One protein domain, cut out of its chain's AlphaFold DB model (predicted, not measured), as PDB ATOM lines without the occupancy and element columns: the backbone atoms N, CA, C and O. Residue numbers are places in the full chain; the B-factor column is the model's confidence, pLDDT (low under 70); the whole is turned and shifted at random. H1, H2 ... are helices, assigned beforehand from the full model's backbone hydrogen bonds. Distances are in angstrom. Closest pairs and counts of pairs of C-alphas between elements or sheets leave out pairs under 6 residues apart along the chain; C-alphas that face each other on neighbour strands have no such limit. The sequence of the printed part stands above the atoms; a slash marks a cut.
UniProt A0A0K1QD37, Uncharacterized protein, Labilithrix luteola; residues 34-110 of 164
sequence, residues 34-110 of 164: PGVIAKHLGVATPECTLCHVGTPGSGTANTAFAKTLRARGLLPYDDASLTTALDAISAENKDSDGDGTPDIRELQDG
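AT A GLANCE: This is residues 34 to 110 of the 164 residues of an uncharacterized protein of Labilithrix luteola (UniProt A0A0K1QD37). The longest helix, H3, forms one side of a small cluster, and three short helices meet it at large angles: H1 near its first residues, H2 crossing it, and H4 near its last residues. A long stretch without a named element, residues 42 to 63, loops out between H1 and H2 and reaches Thr 55, far from the last residue of H3. The printed part has 77 residues with four named helices, in the order H1 H2 H3 H4, and no named strand; the class is all helix, though under half of the residues, 36 of 77, are in named elements. The whole is compact, with a radius of gyration of the C-alphas of 11.5 A, and rounded, spanning 29 by 24 by 23 A.

IN THESE COORDINATES: H3, residues 79 to 91, measures 18.3 A and begins at C-alpha 79 (-12.837, -37.709, -5.791). H1, residues 34 to 41, starts at C-alpha 34 (-7.629, -46.360, -7.474) and measures 10.7 A, as does H2, residues 64 to 71. H4, residues 103 to 109, measures 10.0 A and ends at C-alpha 109 (-10.379, -54.068, -21.209).

HOW THE PARTS SIT: H3 is the hub, and the helix packing is mostly crossed, with no touching pair at a shallow tilt. H2 touches H3 at 72 degrees, only just about perpendicular; their closest C-alphas, Leu 69 and Ala 85, are 5.4 A apart. H1 touches residues 79 to 83 of H3 alone, at a steep tilt of 44 degrees, the same way, closest at the C-alphas of Val 36 and Asp 79, 6.8 A. H4 touches residues 86 to 90 of H3 alone, about perpendicular at 88 degrees, closest at the C-alphas of Ser 90 and Ile 104, 6.0 A. H1 and H2 are apart. In H1, H2, H3 and H4 every O i to N i+4 pair is within hydrogen-bond range.

THE WHOLE: The C-alphas farthest apart, of Thr 55 and Ala 91, are 30.6 A from each other. The links H1 to H2 and H3 to H4 are long. The printed part has no cut, and no printed residue is under 70 in pLDDT.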
ATOM      1  N   PRO A  34      -7.373 -45.040  -6.900       93.44
ATOM      2  CA  PRO A  34      -7.629 -46.360  -7.474       93.44
ATOM      3  C   PRO A  34      -9.013 -46.939  -7.151       93.44
ATOM      4  O   PRO A  34      -9.695 -47.458  -8.034       93.44
ATOM      5  N   GLY A  35      -9.469 -46.824  -5.901       93.62
ATOM      6  CA  GLY A  35     -10.784 -47.319  -5.491       93.62
ATOM      7  C   GLY A  35     -11.930 -46.539  -6.140       93.62
ATOM      8  O   GLY A  35     -12.949 -47.122  -6.515       93.62
ATOM      9  N   VAL A  36     -11.742 -45.232  -6.325       94.88
ATOM     10  CA  VAL A  36     -12.711 -44.351  -6.989       94.88
ATOM     11  C   VAL A  36     -12.832 -44.700  -8.470       94.88
ATOM     12  O   VAL A  36     -13.949 -44.869  -8.952       94.88
ATOM     13  N   ILE A  37     -11.707 -44.890  -9.170       95.94
ATOM     14  CA  ILE A  37     -11.680 -45.296 -10.587       95.94
ATOM     15  C   ILE A  37     -12.399 -46.637 -10.765       95.94
ATOM     16  O   ILE A  37     -13.298 -46.749 -11.598       95.94
ATOM     17  N   ALA A  38     -12.052 -47.628  -9.937       95.88
ATOM     18  CA  ALA A  38     -12.653 -48.960  -9.971       95.88
ATOM     19  C   ALA A  38     -14.177 -48.902  -9.832       95.88
ATOM     20  O   ALA A  38     -14.916 -49.488 -10.621       95.88
ATOM     21  N   LYS A  39     -14.658 -48.143  -8.841       96.19
ATOM     22  CA  LYS A  39     -16.085 -47.992  -8.564       96.19
ATOM     23  C   LYS A  39     -16.814 -47.215  -9.660       96.19
ATOM     24  O   LYS A  39     -17.919 -47.605 -10.022       96.19
ATOM     25  N   HIS A  40     -16.228 -46.120 -10.144       96.31
ATOM     26  CA  HIS A  40     -16.856 -45.233 -11.128       96.31
ATOM     27  C   HIS A  40     -16.985 -45.901 -12.496       96.31
ATOM     28  O   HIS A  40     -18.039 -45.829 -13.119       96.31
ATOM     29  N   LEU A  41     -15.937 -46.600 -12.937       96.62
ATOM     30  CA  LEU A  41     -15.906 -47.252 -14.249       96.62
ATOM     31  C   LEU A  41     -16.383 -48.712 -14.219       96.62
ATOM     32  O   LEU A  41     -16.601 -49.300 -15.276       96.62
ATOM     33  N   GLY A  42     -16.540 -49.307 -13.033       96.69
ATOM     34  CA  GLY A  42     -16.888 -50.723 -12.887       96.69
ATOM     35  C   GLY A  42     -15.756 -51.668 -13.296       96.69
ATOM     36  O   GLY A  42     -16.019 -52.748 -13.821       96.69
ATOM     37  N   VAL A  43     -14.507 -51.253 -13.076       95.62
ATOM     38  CA  VAL A  43     -13.286 -51.980 -13.466       95.62
ATOM     39  C   VAL A  43     -12.545 -52.515 -12.239       95.62
ATOM     40  O   VAL A  43     -12.864 -52.168 -11.100       95.62
ATOM     41  N   ALA A  44     -11.551 -53.380 -12.453       94.50
ATOM     42  CA  ALA A  44     -10.651 -53.797 -11.380       94.50
ATOM     43  C   ALA A  44      -9.877 -52.593 -10.818       94.50
ATOM     44  O   ALA A  44      -9.631 -51.619 -11.526       94.50
ATOM     45  N   THR A  45      -9.482 -52.652  -9.545       94.75
ATOM     46  CA  THR A  45      -8.688 -51.579  -8.936       94.75
ATOM     47  C   THR A  45      -7.348 -51.436  -9.655       94.75
ATOM     48  O   THR A  45      -6.571 -52.391  -9.639       94.75
ATOM     49  N   PRO A  46      -7.074 -50.281 -10.291       93.25
ATOM     50  CA  PRO A  46      -5.823 -50.077 -10.995       93.25
ATOM     51  C   PRO A  46      -4.667 -49.890 -10.013       93.25
ATOM     52  O   PRO A  46      -4.843 -49.460  -8.873       93.25
ATOM     53  N   GLU A  47      -3.460 -50.163 -10.485       92.19
ATOM     54  CA  GLU A  47      -2.243 -49.897  -9.729       92.19
ATOM     55  C   GLU A  47      -1.960 -48.390  -9.645       92.19
ATOM     56  O   GLU A  47      -2.363 -47.598 -10.502       92.19
ATOM     57  N   CYS A  48      -1.184 -47.978  -8.639       92.19
ATOM     58  CA  CYS A  48      -0.779 -46.575  -8.492       92.19
ATOM     59  C   CYS A  48       0.014 -46.057  -9.707       92.19
ATOM     60  O   CYS A  48       0.044 -44.850  -9.965       92.19
ATOM     61  N   THR A  49       0.636 -46.965 -10.464       92.44
ATOM     62  CA  THR A  49       1.403 -46.663 -11.677       92.44
ATOM     63  C   THR A  49       0.552 -46.137 -12.826       92.44
ATOM     64  O   THR A  49       1.105 -45.519 -13.726       92.44
ATOM     65  N   LEU A  50      -0.779 -46.293 -12.779       94.44
ATOM     66  CA  LEU A  50      -1.685 -45.700 -13.768       94.44
ATOM     67  C   LEU A  50      -1.519 -44.173 -13.841       94.44
ATOM     68  O   LEU A  50      -1.544 -43.574 -14.918       94.44
ATOM     69  N   CYS A  51      -1.328 -43.539 -12.680       94.75
ATOM     70  CA  CYS A  51      -1.140 -42.096 -12.585       94.75
ATOM     71  C   CYS A  51       0.314 -41.706 -12.307       94.75
ATOM     72  O   CYS A  51       0.768 -40.657 -12.772       94.75
ATOM     73  N   HIS A  52       1.035 -42.509 -11.523       93.94
ATOM     74  CA  HIS A  52       2.347 -42.163 -10.986       93.94
ATOM     75  C   HIS A  52       3.494 -42.845 -11.725       93.94
ATOM     76  O   HIS A  52       3.476 -44.045 -11.965       93.94
ATOM     77  N   VAL A  53       4.556 -42.085 -11.995       90.94
ATOM     78  CA  VAL A  53       5.831 -42.652 -12.448       90.94
ATOM     79  C   VAL A  53       6.703 -42.940 -11.225       90.94
ATOM     80  O   VAL A  53       7.010 -42.029 -10.454       90.94
ATOM     81  N   GLY A  54       7.129 -44.193 -11.058       88.19
ATOM     82  CA  GLY A  54       7.953 -44.615  -9.924       88.19
ATOM     83  C   GLY A  54       7.167 -44.705  -8.612       88.19
ATOM     84  O   GLY A  54       6.018 -45.140  -8.589       88.19
ATOM     85  N   THR A  55       7.800 -44.342  -7.494       88.56
ATOM     86  CA  THR A  55       7.161 -44.395  -6.169       88.56
ATOM     87  C   THR A  55       6.089 -43.303  -6.036       88.56
ATOM     88  O   THR A  55       6.428 -42.127  -6.192       88.56
ATOM     89  N   PRO A  56       4.827 -43.649  -5.713       88.12
ATOM     90  CA  PRO A  56       3.754 -42.671  -5.568       88.12
ATOM     91  C   PRO A  56       4.063 -41.604  -4.515       88.12
ATOM     92  O   PRO A  56       4.535 -41.887  -3.414       88.12
ATOM     93  N   GLY A  57       3.776 -40.357  -4.867       85.31
ATOM     94  CA  GLY A  57       4.020 -39.186  -4.034       85.31
ATOM     95  C   GLY A  57       3.573 -37.901  -4.723       85.31
ATOM     96  O   GLY A  57       3.272 -37.888  -5.921       85.31
ATOM     97  N   SER A  58       3.535 -36.794  -3.982       84.00
ATOM     98  CA  SER A  58       3.158 -35.499  -4.559       84.00
ATOM     99  C   SER A  58       4.054 -35.146  -5.753       84.00
ATOM    100  O   SER A  58       5.275 -35.280  -5.689       84.00
ATOM    101  N   GLY A  59       3.442 -34.730  -6.863       86.50
ATOM    102  CA  GLY A  59       4.156 -34.340  -8.080       86.50
ATOM    103  C   GLY A  59       4.702 -35.489  -8.932       86.50
ATOM    104  O   GLY A  59       5.304 -35.209  -9.961       86.50
ATOM    105  N   THR A  60       4.479 -36.756  -8.567       90.81
ATOM    106  CA  THR A  60       4.891 -37.920  -9.386       90.81
ATOM    107  C   THR A  60       3.803 -38.387 -10.361       90.81
ATOM    108  O   THR A  60       4.077 -39.212 -11.232       90.81
ATOM    109  N   ALA A  61       2.587 -37.831 -10.255       93.25
ATOM    110  CA  ALA A  61       1.458 -38.127 -11.134       93.25
ATOM    111  C   ALA A  61       1.638 -37.490 -12.531       93.25
ATOM    112  O   ALA A  61       1.074 -36.429 -12.821       93.25
ATOM    113  N   ASN A  62       2.509 -38.084 -13.353       93.44
ATOM    114  CA  ASN A  62       3.017 -37.506 -14.604       93.44
ATOM    115  C   ASN A  62       2.904 -38.436 -15.820       93.44
ATOM    116  O   ASN A  62       3.487 -38.120 -16.866       93.44
ATOM    117  N   THR A  63       2.176 -39.545 -15.705       95.19
ATOM    118  CA  THR A  63       1.850 -40.397 -16.855       95.19
ATOM    119  C   THR A  63       1.015 -39.627 -17.888       95.19
ATOM    120  O   THR A  63       0.548 -38.510 -17.618       95.19
ATOM    121  N   ALA A  64       0.878 -40.171 -19.099       95.81
ATOM    122  CA  ALA A  64       0.071 -39.547 -20.145       95.81
ATOM    123  C   ALA A  64      -1.383 -39.392 -19.672       95.81
ATOM    124  O   ALA A  64      -1.909 -38.275 -19.648       95.81
ATOM    125  N   PHE A  65      -1.952 -40.473 -19.138       97.19
ATOM    126  CA  PHE A  65      -3.284 -40.502 -18.549       97.19
ATOM    127  C   PHE A  65      -3.461 -39.478 -17.413       97.19
ATOM    128  O   PHE A  65      -4.388 -38.663 -17.431       97.19
ATOM    129  N   ALA A  66      -2.526 -39.412 -16.453       96.19
ATOM    130  CA  ALA A  66      -2.608 -38.441 -15.354       96.19
ATOM    131  C   ALA A  66      -2.600 -36.987 -15.846       96.19
ATOM    132  O   ALA A  66      -3.341 -36.138 -15.340       96.19
ATOM    133  N   LYS A  67      -1.765 -36.673 -16.845       97.06
ATOM    134  CA  LYS A  67      -1.719 -35.333 -17.449       97.06
ATOM    135  C   LYS A  67      -3.044 -34.993 -18.124       97.06
ATOM    136  O   LYS A  67      -3.521 -33.868 -17.965       97.06
ATOM    137  N   THR A  68      -3.646 -35.952 -18.819       97.75
ATOM    138  CA  THR A  68      -4.950 -35.801 -19.466       97.75
ATOM    139  C   THR A  68      -6.063 -35.505 -18.460       97.75
ATOM    140  O   THR A  68      -6.856 -34.586 -18.693       97.75
ATOM    141  N   LEU A  69      -6.101 -36.207 -17.323       97.88
ATOM    142  CA  LEU A  69      -7.085 -35.944 -16.267       97.88
ATOM    143  C   LEU A  69      -6.904 -34.557 -15.639       97.88
ATOM    144  O   LEU A  69      -7.870 -33.812 -15.470       97.88
ATOM    145  N   ARG A  70      -5.663 -34.148 -15.350       96.69
ATOM    146  CA  ARG A  70      -5.371 -32.797 -14.827       96.69
ATOM    147  C   ARG A  70      -5.768 -31.696 -15.801       96.69
ATOM    148  O   ARG A  70      -6.248 -30.652 -15.371       96.69
ATOM    149  N   ALA A  71      -5.610 -31.925 -17.105       97.50
ATOM    150  CA  ALA A  71      -6.075 -30.985 -18.122       97.50
ATOM    151  C   ALA A  71      -7.606 -30.784 -18.091       97.50
ATOM    152  O   ALA A  71      -8.085 -29.759 -18.565       97.50
ATOM    153  N   ARG A  72      -8.356 -31.718 -17.489       98.00
ATOM    154  CA  ARG A  72      -9.811 -31.650 -17.253       98.00
ATOM    155  C   ARG A  72     -10.182 -31.286 -15.817       98.00
ATOM    156  O   ARG A  72     -11.329 -31.434 -15.416       98.00
ATOM    157  N   GLY A  73      -9.226 -30.753 -15.060       96.69
ATOM    158  CA  GLY A  73      -9.487 -30.190 -13.741       96.69
ATOM    159  C   GLY A  73      -9.402 -31.185 -12.589       96.69
ATOM    160  O   GLY A  73      -9.899 -30.864 -11.515       96.69
ATOM    161  N   LEU A  74      -8.757 -32.345 -12.769       95.88
ATOM    162  CA  LEU A  74      -8.417 -33.215 -11.640       95.88
ATOM    163  C   LEU A  74      -7.611 -32.431 -10.589       95.88
ATOM    164  O   LEU A  74      -6.518 -31.926 -10.877       95.88
ATOM    165  N   LEU A  75      -8.141 -32.371  -9.367       92.94
ATOM    166  CA  LEU A  75      -7.513 -31.778  -8.194       92.94
ATOM    167  C   LEU A  75      -6.919 -32.874  -7.291       92.94
ATOM    168  O   LEU A  75      -7.418 -34.000  -7.262       92.94
ATOM    169  N   PRO A  76      -5.849 -32.581  -6.531       89.38
ATOM    170  CA  PRO A  76      -5.296 -33.535  -5.576       89.38
ATOM    171  C   PRO A  76      -6.308 -33.887  -4.479       89.38
ATOM    172  O   PRO A  76      -6.900 -32.986  -3.890       89.38
ATOM    173  N   TYR A  77      -6.422 -35.179  -4.155       87.50
ATOM    174  CA  TYR A  77      -7.259 -35.698  -3.062       87.50
ATOM    175  C   TYR A  77      -8.761 -35.379  -3.179       87.50
ATOM    176  O   TYR A  77      -9.458 -35.349  -2.167       87.50
ATOM    177  N   ASP A  78      -9.258 -35.122  -4.390       92.44
ATOM    178  CA  ASP A  78     -10.658 -34.779  -4.640       92.44
ATOM    179  C   ASP A  78     -11.301 -35.779  -5.609       92.44
ATOM    180  O   ASP A  78     -11.076 -35.744  -6.824       92.44
ATOM    181  N   ASP A  79     -12.135 -36.656  -5.054       93.94
ATOM    182  CA  ASP A  79     -12.837 -37.709  -5.791       93.94
ATOM    183  C   ASP A  79     -13.831 -37.158  -6.810       93.94
ATOM    184  O   ASP A  79     -13.969 -37.714  -7.897       93.94
ATOM    185  N   ALA A  80     -14.511 -36.053  -6.491       95.62
ATOM    186  CA  ALA A  80     -15.494 -35.457  -7.388       95.62
ATOM    187  C   ALA A  80     -14.814 -34.857  -8.623       95.62
ATOM    188  O   ALA A  80     -15.319 -34.977  -9.743       95.62
ATOM    189  N   SER A  81     -13.642 -34.245  -8.438       96.25
ATOM    190  CA  SER A  81     -12.814 -33.758  -9.541       96.25
ATOM    191  C   SER A  81     -12.303 -34.909 -10.412       96.25
ATOM    192  O   SER A  81     -12.267 -34.780 -11.634       96.25
ATOM    193  N   LEU A  82     -11.982 -36.060  -9.804       96.06
ATOM    194  CA  LEU A  82     -11.566 -37.258 -10.523       96.06
ATOM    195  C   LEU A  82     -12.698 -37.844 -11.359       96.06
ATOM    196  O   LEU A  82     -12.503 -38.050 -12.553       96.06
ATOM    197  N   THR A  83     -13.881 -38.067 -10.784       97.25
ATOM    198  CA  THR A  83     -15.024 -38.594 -11.546       97.25
ATOM    199  C   THR A  83     -15.438 -37.634 -12.655       97.25
ATOM    200  O   THR A  83     -15.677 -38.068 -13.775       97.25
ATOM    201  N   THR A  84     -15.416 -36.323 -12.393       98.19
ATOM    202  CA  THR A  84     -15.686 -35.302 -13.418       98.19
ATOM    203  C   THR A  84     -14.667 -35.361 -14.559       98.19
ATOM    204  O   THR A  84     -15.041 -35.288 -15.730       98.19
ATOM    205  N   ALA A  85     -13.376 -35.515 -14.245       98.12
ATOM    206  CA  ALA A  85     -12.333 -35.639 -15.257       98.12
ATOM    207  C   ALA A  85     -12.460 -36.946 -16.061       98.12
ATOM    208  O   ALA A  85     -12.270 -36.915 -17.277       98.12
ATOM    209  N   LEU A  86     -12.817 -38.060 -15.407       98.31
ATOM    210  CA  LEU A  86     -13.098 -39.350 -16.051       98.31
ATOM    211  C   LEU A  86     -14.294 -39.256 -17.012       98.31
ATOM    212  O   LEU A  86     -14.205 -39.705 -18.154       98.31
ATOM    213  N   ASP A  87     -15.381 -38.613 -16.589       98.56
ATOM    214  CA  ASP A  87     -16.562 -38.394 -17.430       98.56
ATOM    215  C   ASP A  87     -16.227 -37.525 -18.649       98.56
ATOM    216  O   ASP A  87     -16.658 -37.817 -19.766       98.56
ATOM    217  N   ALA A  88     -15.406 -36.488 -18.458       98.44
ATOM    218  CA  ALA A  88     -14.948 -35.628 -19.543       98.44
ATOM    219  C   ALA A  88     -14.098 -36.396 -20.571       98.44
ATOM    220  O   ALA A  88     -14.394 -36.337 -21.765       98.44
ATOM    221  N   ILE A  89     -13.091 -37.172 -20.139       98.25
ATOM    222  CA  ILE A  89     -12.286 -37.970 -21.084       98.25
ATOM    223  C   ILE A  89     -13.116 -39.048 -21.786       98.25
ATOM    224  O   ILE A  89     -12.883 -39.315 -22.965       98.25
ATOM    225  N   SER A  90     -14.115 -39.617 -21.103       98.25
ATOM    226  CA  SER A  90     -15.036 -40.581 -21.703       98.25
ATOM    227  C   SER A  90     -15.873 -39.939 -22.806       98.25
ATOM    228  O   SER A  90     -16.006 -40.514 -23.884       98.25
ATOM    229  N   ALA A  91     -16.438 -38.756 -22.557       98.12
ATOM    230  CA  ALA A  91     -17.268 -38.048 -23.530       98.12
ATOM    231  C   ALA A  91     -16.467 -37.596 -24.762       98.12
ATOM    232  O   ALA A  91     -16.992 -37.556 -25.875       98.12
ATOM    233  N   GLU A  92     -15.189 -37.276 -24.568       97.69
ATOM    234  CA  GLU A  92     -14.281 -36.847 -25.630       97.69
ATOM    235  C   GLU A  92     -13.652 -38.012 -26.412       97.69
ATOM    236  O   GLU A  92     -12.969 -37.759 -27.404       97.69
ATOM    237  N   ASN A  93     -13.876 -39.269 -25.998       97.56
ATOM    238  CA  ASN A  93     -13.127 -40.445 -26.468       97.56
ATOM    239  C   ASN A  93     -11.619 -40.189 -26.445       97.56
ATOM    240  O   ASN A  93     -10.917 -40.389 -27.437       97.56
ATOM    241  N   LYS A  94     -11.141 -39.643 -25.327       97.62
ATOM    242  CA  LYS A  94      -9.753 -39.236 -25.227       97.62
ATOM    243  C   LYS A  94      -8.848 -40.464 -25.250       97.62
ATOM    244  O   LYS A  94      -9.144 -41.468 -24.619       97.62
ATOM    245  N   ASP A  95      -7.767 -40.318 -25.993       96.56
ATOM    246  CA  ASP A  95      -6.678 -41.270 -26.159       96.56
ATOM    247  C   ASP A  95      -5.403 -40.526 -25.722       96.56
ATOM    248  O   ASP A  95      -5.044 -39.483 -26.298       96.56
ATOM    249  N   SER A  96      -4.857 -40.909 -24.570       96.12
ATOM    250  CA  SER A  96      -3.784 -40.194 -23.883       96.12
ATOM    251  C   SER A  96      -2.408 -40.539 -24.425       96.12
ATOM    252  O   SER A  96      -1.569 -39.633 -24.504       96.12
ATOM    253  N   ASP A  97      -2.175 -41.796 -24.785       93.75
ATOM    254  CA  ASP A  97      -0.903 -42.273 -25.330       93.75
ATOM    255  C   ASP A  97      -0.852 -42.231 -26.868       93.75
ATOM    256  O   ASP A  97       0.237 -42.201 -27.448       93.75
ATOM    257  N   GLY A  98      -2.000 -42.044 -27.520       93.19
ATOM    258  CA  GLY A  98      -2.121 -41.811 -28.951       93.19
ATOM    259  C   GLY A  98      -2.129 -43.091 -29.775       93.19
ATOM    260  O   GLY A  98      -1.724 -43.043 -30.942       93.19
ATOM    261  N   ASP A  99      -2.531 -44.220 -29.192       91.81
ATOM    262  CA  ASP A  99      -2.514 -45.511 -29.869       91.81
ATOM    263  C   ASP A  99      -3.738 -45.838 -30.733       91.81
ATOM    264  O   ASP A  99      -3.726 -46.795 -31.517       91.81
ATOM    265  N   GLY A 100      -4.770 -44.999 -30.657       93.69
ATOM    266  CA  GLY A 100      -6.031 -45.158 -31.370       93.69
ATOM    267  C   GLY A 100      -7.134 -45.851 -30.565       93.69
ATOM    268  O   GLY A 100      -8.259 -45.955 -31.068       93.69
ATOM    269  N   THR A 101      -6.858 -46.283 -29.337       95.62
ATOM    270  CA  THR A 101      -7.821 -46.820 -28.376       95.62
ATOM    271  C   THR A 101      -8.129 -45.751 -27.321       95.62
ATOM    272  O   THR A 101      -7.227 -45.157 -26.749       95.62
ATOM    273  N   PRO A 102      -9.406 -45.435 -27.042       97.69
ATOM    274  CA  PRO A 102      -9.724 -44.467 -25.994       97.69
ATOM    275  C   PRO A 102      -9.373 -44.976 -24.587       97.69
ATOM    276  O   PRO A 102      -9.730 -46.103 -24.242       97.69
ATOM    277  N   ASP A 103      -8.863 -44.091 -23.728       97.62
ATOM    278  CA  ASP A 103      -8.367 -44.392 -22.374       97.62
ATOM    279  C   ASP A 103      -9.368 -45.212 -21.535       97.62
ATOM    280  O   ASP A 103      -9.034 -46.164 -20.831       97.62
ATOM    281  N   ILE A 104     -10.649 -44.831 -21.583       97.88
ATOM    282  CA  ILE A 104     -11.702 -45.495 -20.801       97.88
ATOM    283  C   ILE A 104     -11.977 -46.905 -21.327       97.88
ATOM    284  O   ILE A 104     -12.297 -47.802 -20.545       97.88
ATOM    285  N   ARG A 105     -11.852 -47.116 -22.642       97.56
ATOM    286  CA  ARG A 105     -12.032 -48.435 -23.250       97.56
ATOM    287  C   ARG A 105     -10.917 -49.375 -22.808       97.56
ATOM    288  O   ARG A 105     -11.209 -50.516 -22.463       97.56
ATOM    289  N   GLU A 106      -9.693 -48.872 -22.757       97.06
ATOM    290  CA  GLU A 106      -8.530 -49.610 -22.280       97.06
ATOM    291  C   GLU A 106      -8.660 -50.020 -20.816       97.06
ATOM    292  O   GLU A 106      -8.522 -51.196 -20.489       97.06
ATOM    293  N   LEU A 107      -9.056 -49.092 -19.939       96.88
ATOM    294  CA  LEU A 107      -9.313 -49.406 -18.530       96.88
ATOM    295  C   LEU A 107     -10.398 -50.478 -18.356       96.88
ATOM    296  O   LEU A 107     -10.308 -51.312 -17.455       96.88
ATOM    297  N   GLN A 108     -11.418 -50.480 -19.218       97.12
ATOM    298  CA  GLN A 108     -12.464 -51.507 -19.227       97.12
ATOM    299  C   GLN A 108     -11.969 -52.861 -19.743       97.12
ATOM    300  O   GLN A 108     -12.443 -53.896 -19.275       97.12
ATOM    301  N   ASP A 109     -11.029 -52.861 -20.688       95.25
ATOM    302  CA  ASP A 109     -10.379 -54.068 -21.209       95.25
ATOM    303  C   ASP A 109      -9.223 -54.563 -20.328       95.25
ATOM    304  O   ASP A 109      -8.746 -55.685 -20.507       95.25
ATOM    305  N   GLY A 110      -8.800 -53.759 -19.350       93.12
ATOM    306  CA  GLY A 110      -7.650 -54.042 -18.497       93.12
ATOM    307  C   GLY A 110      -6.306 -53.832 -19.198       93.12
ATOM    308  O   GLY A 110      -5.321 -54.454 -18.797       93.12
TER     309      GLY A 110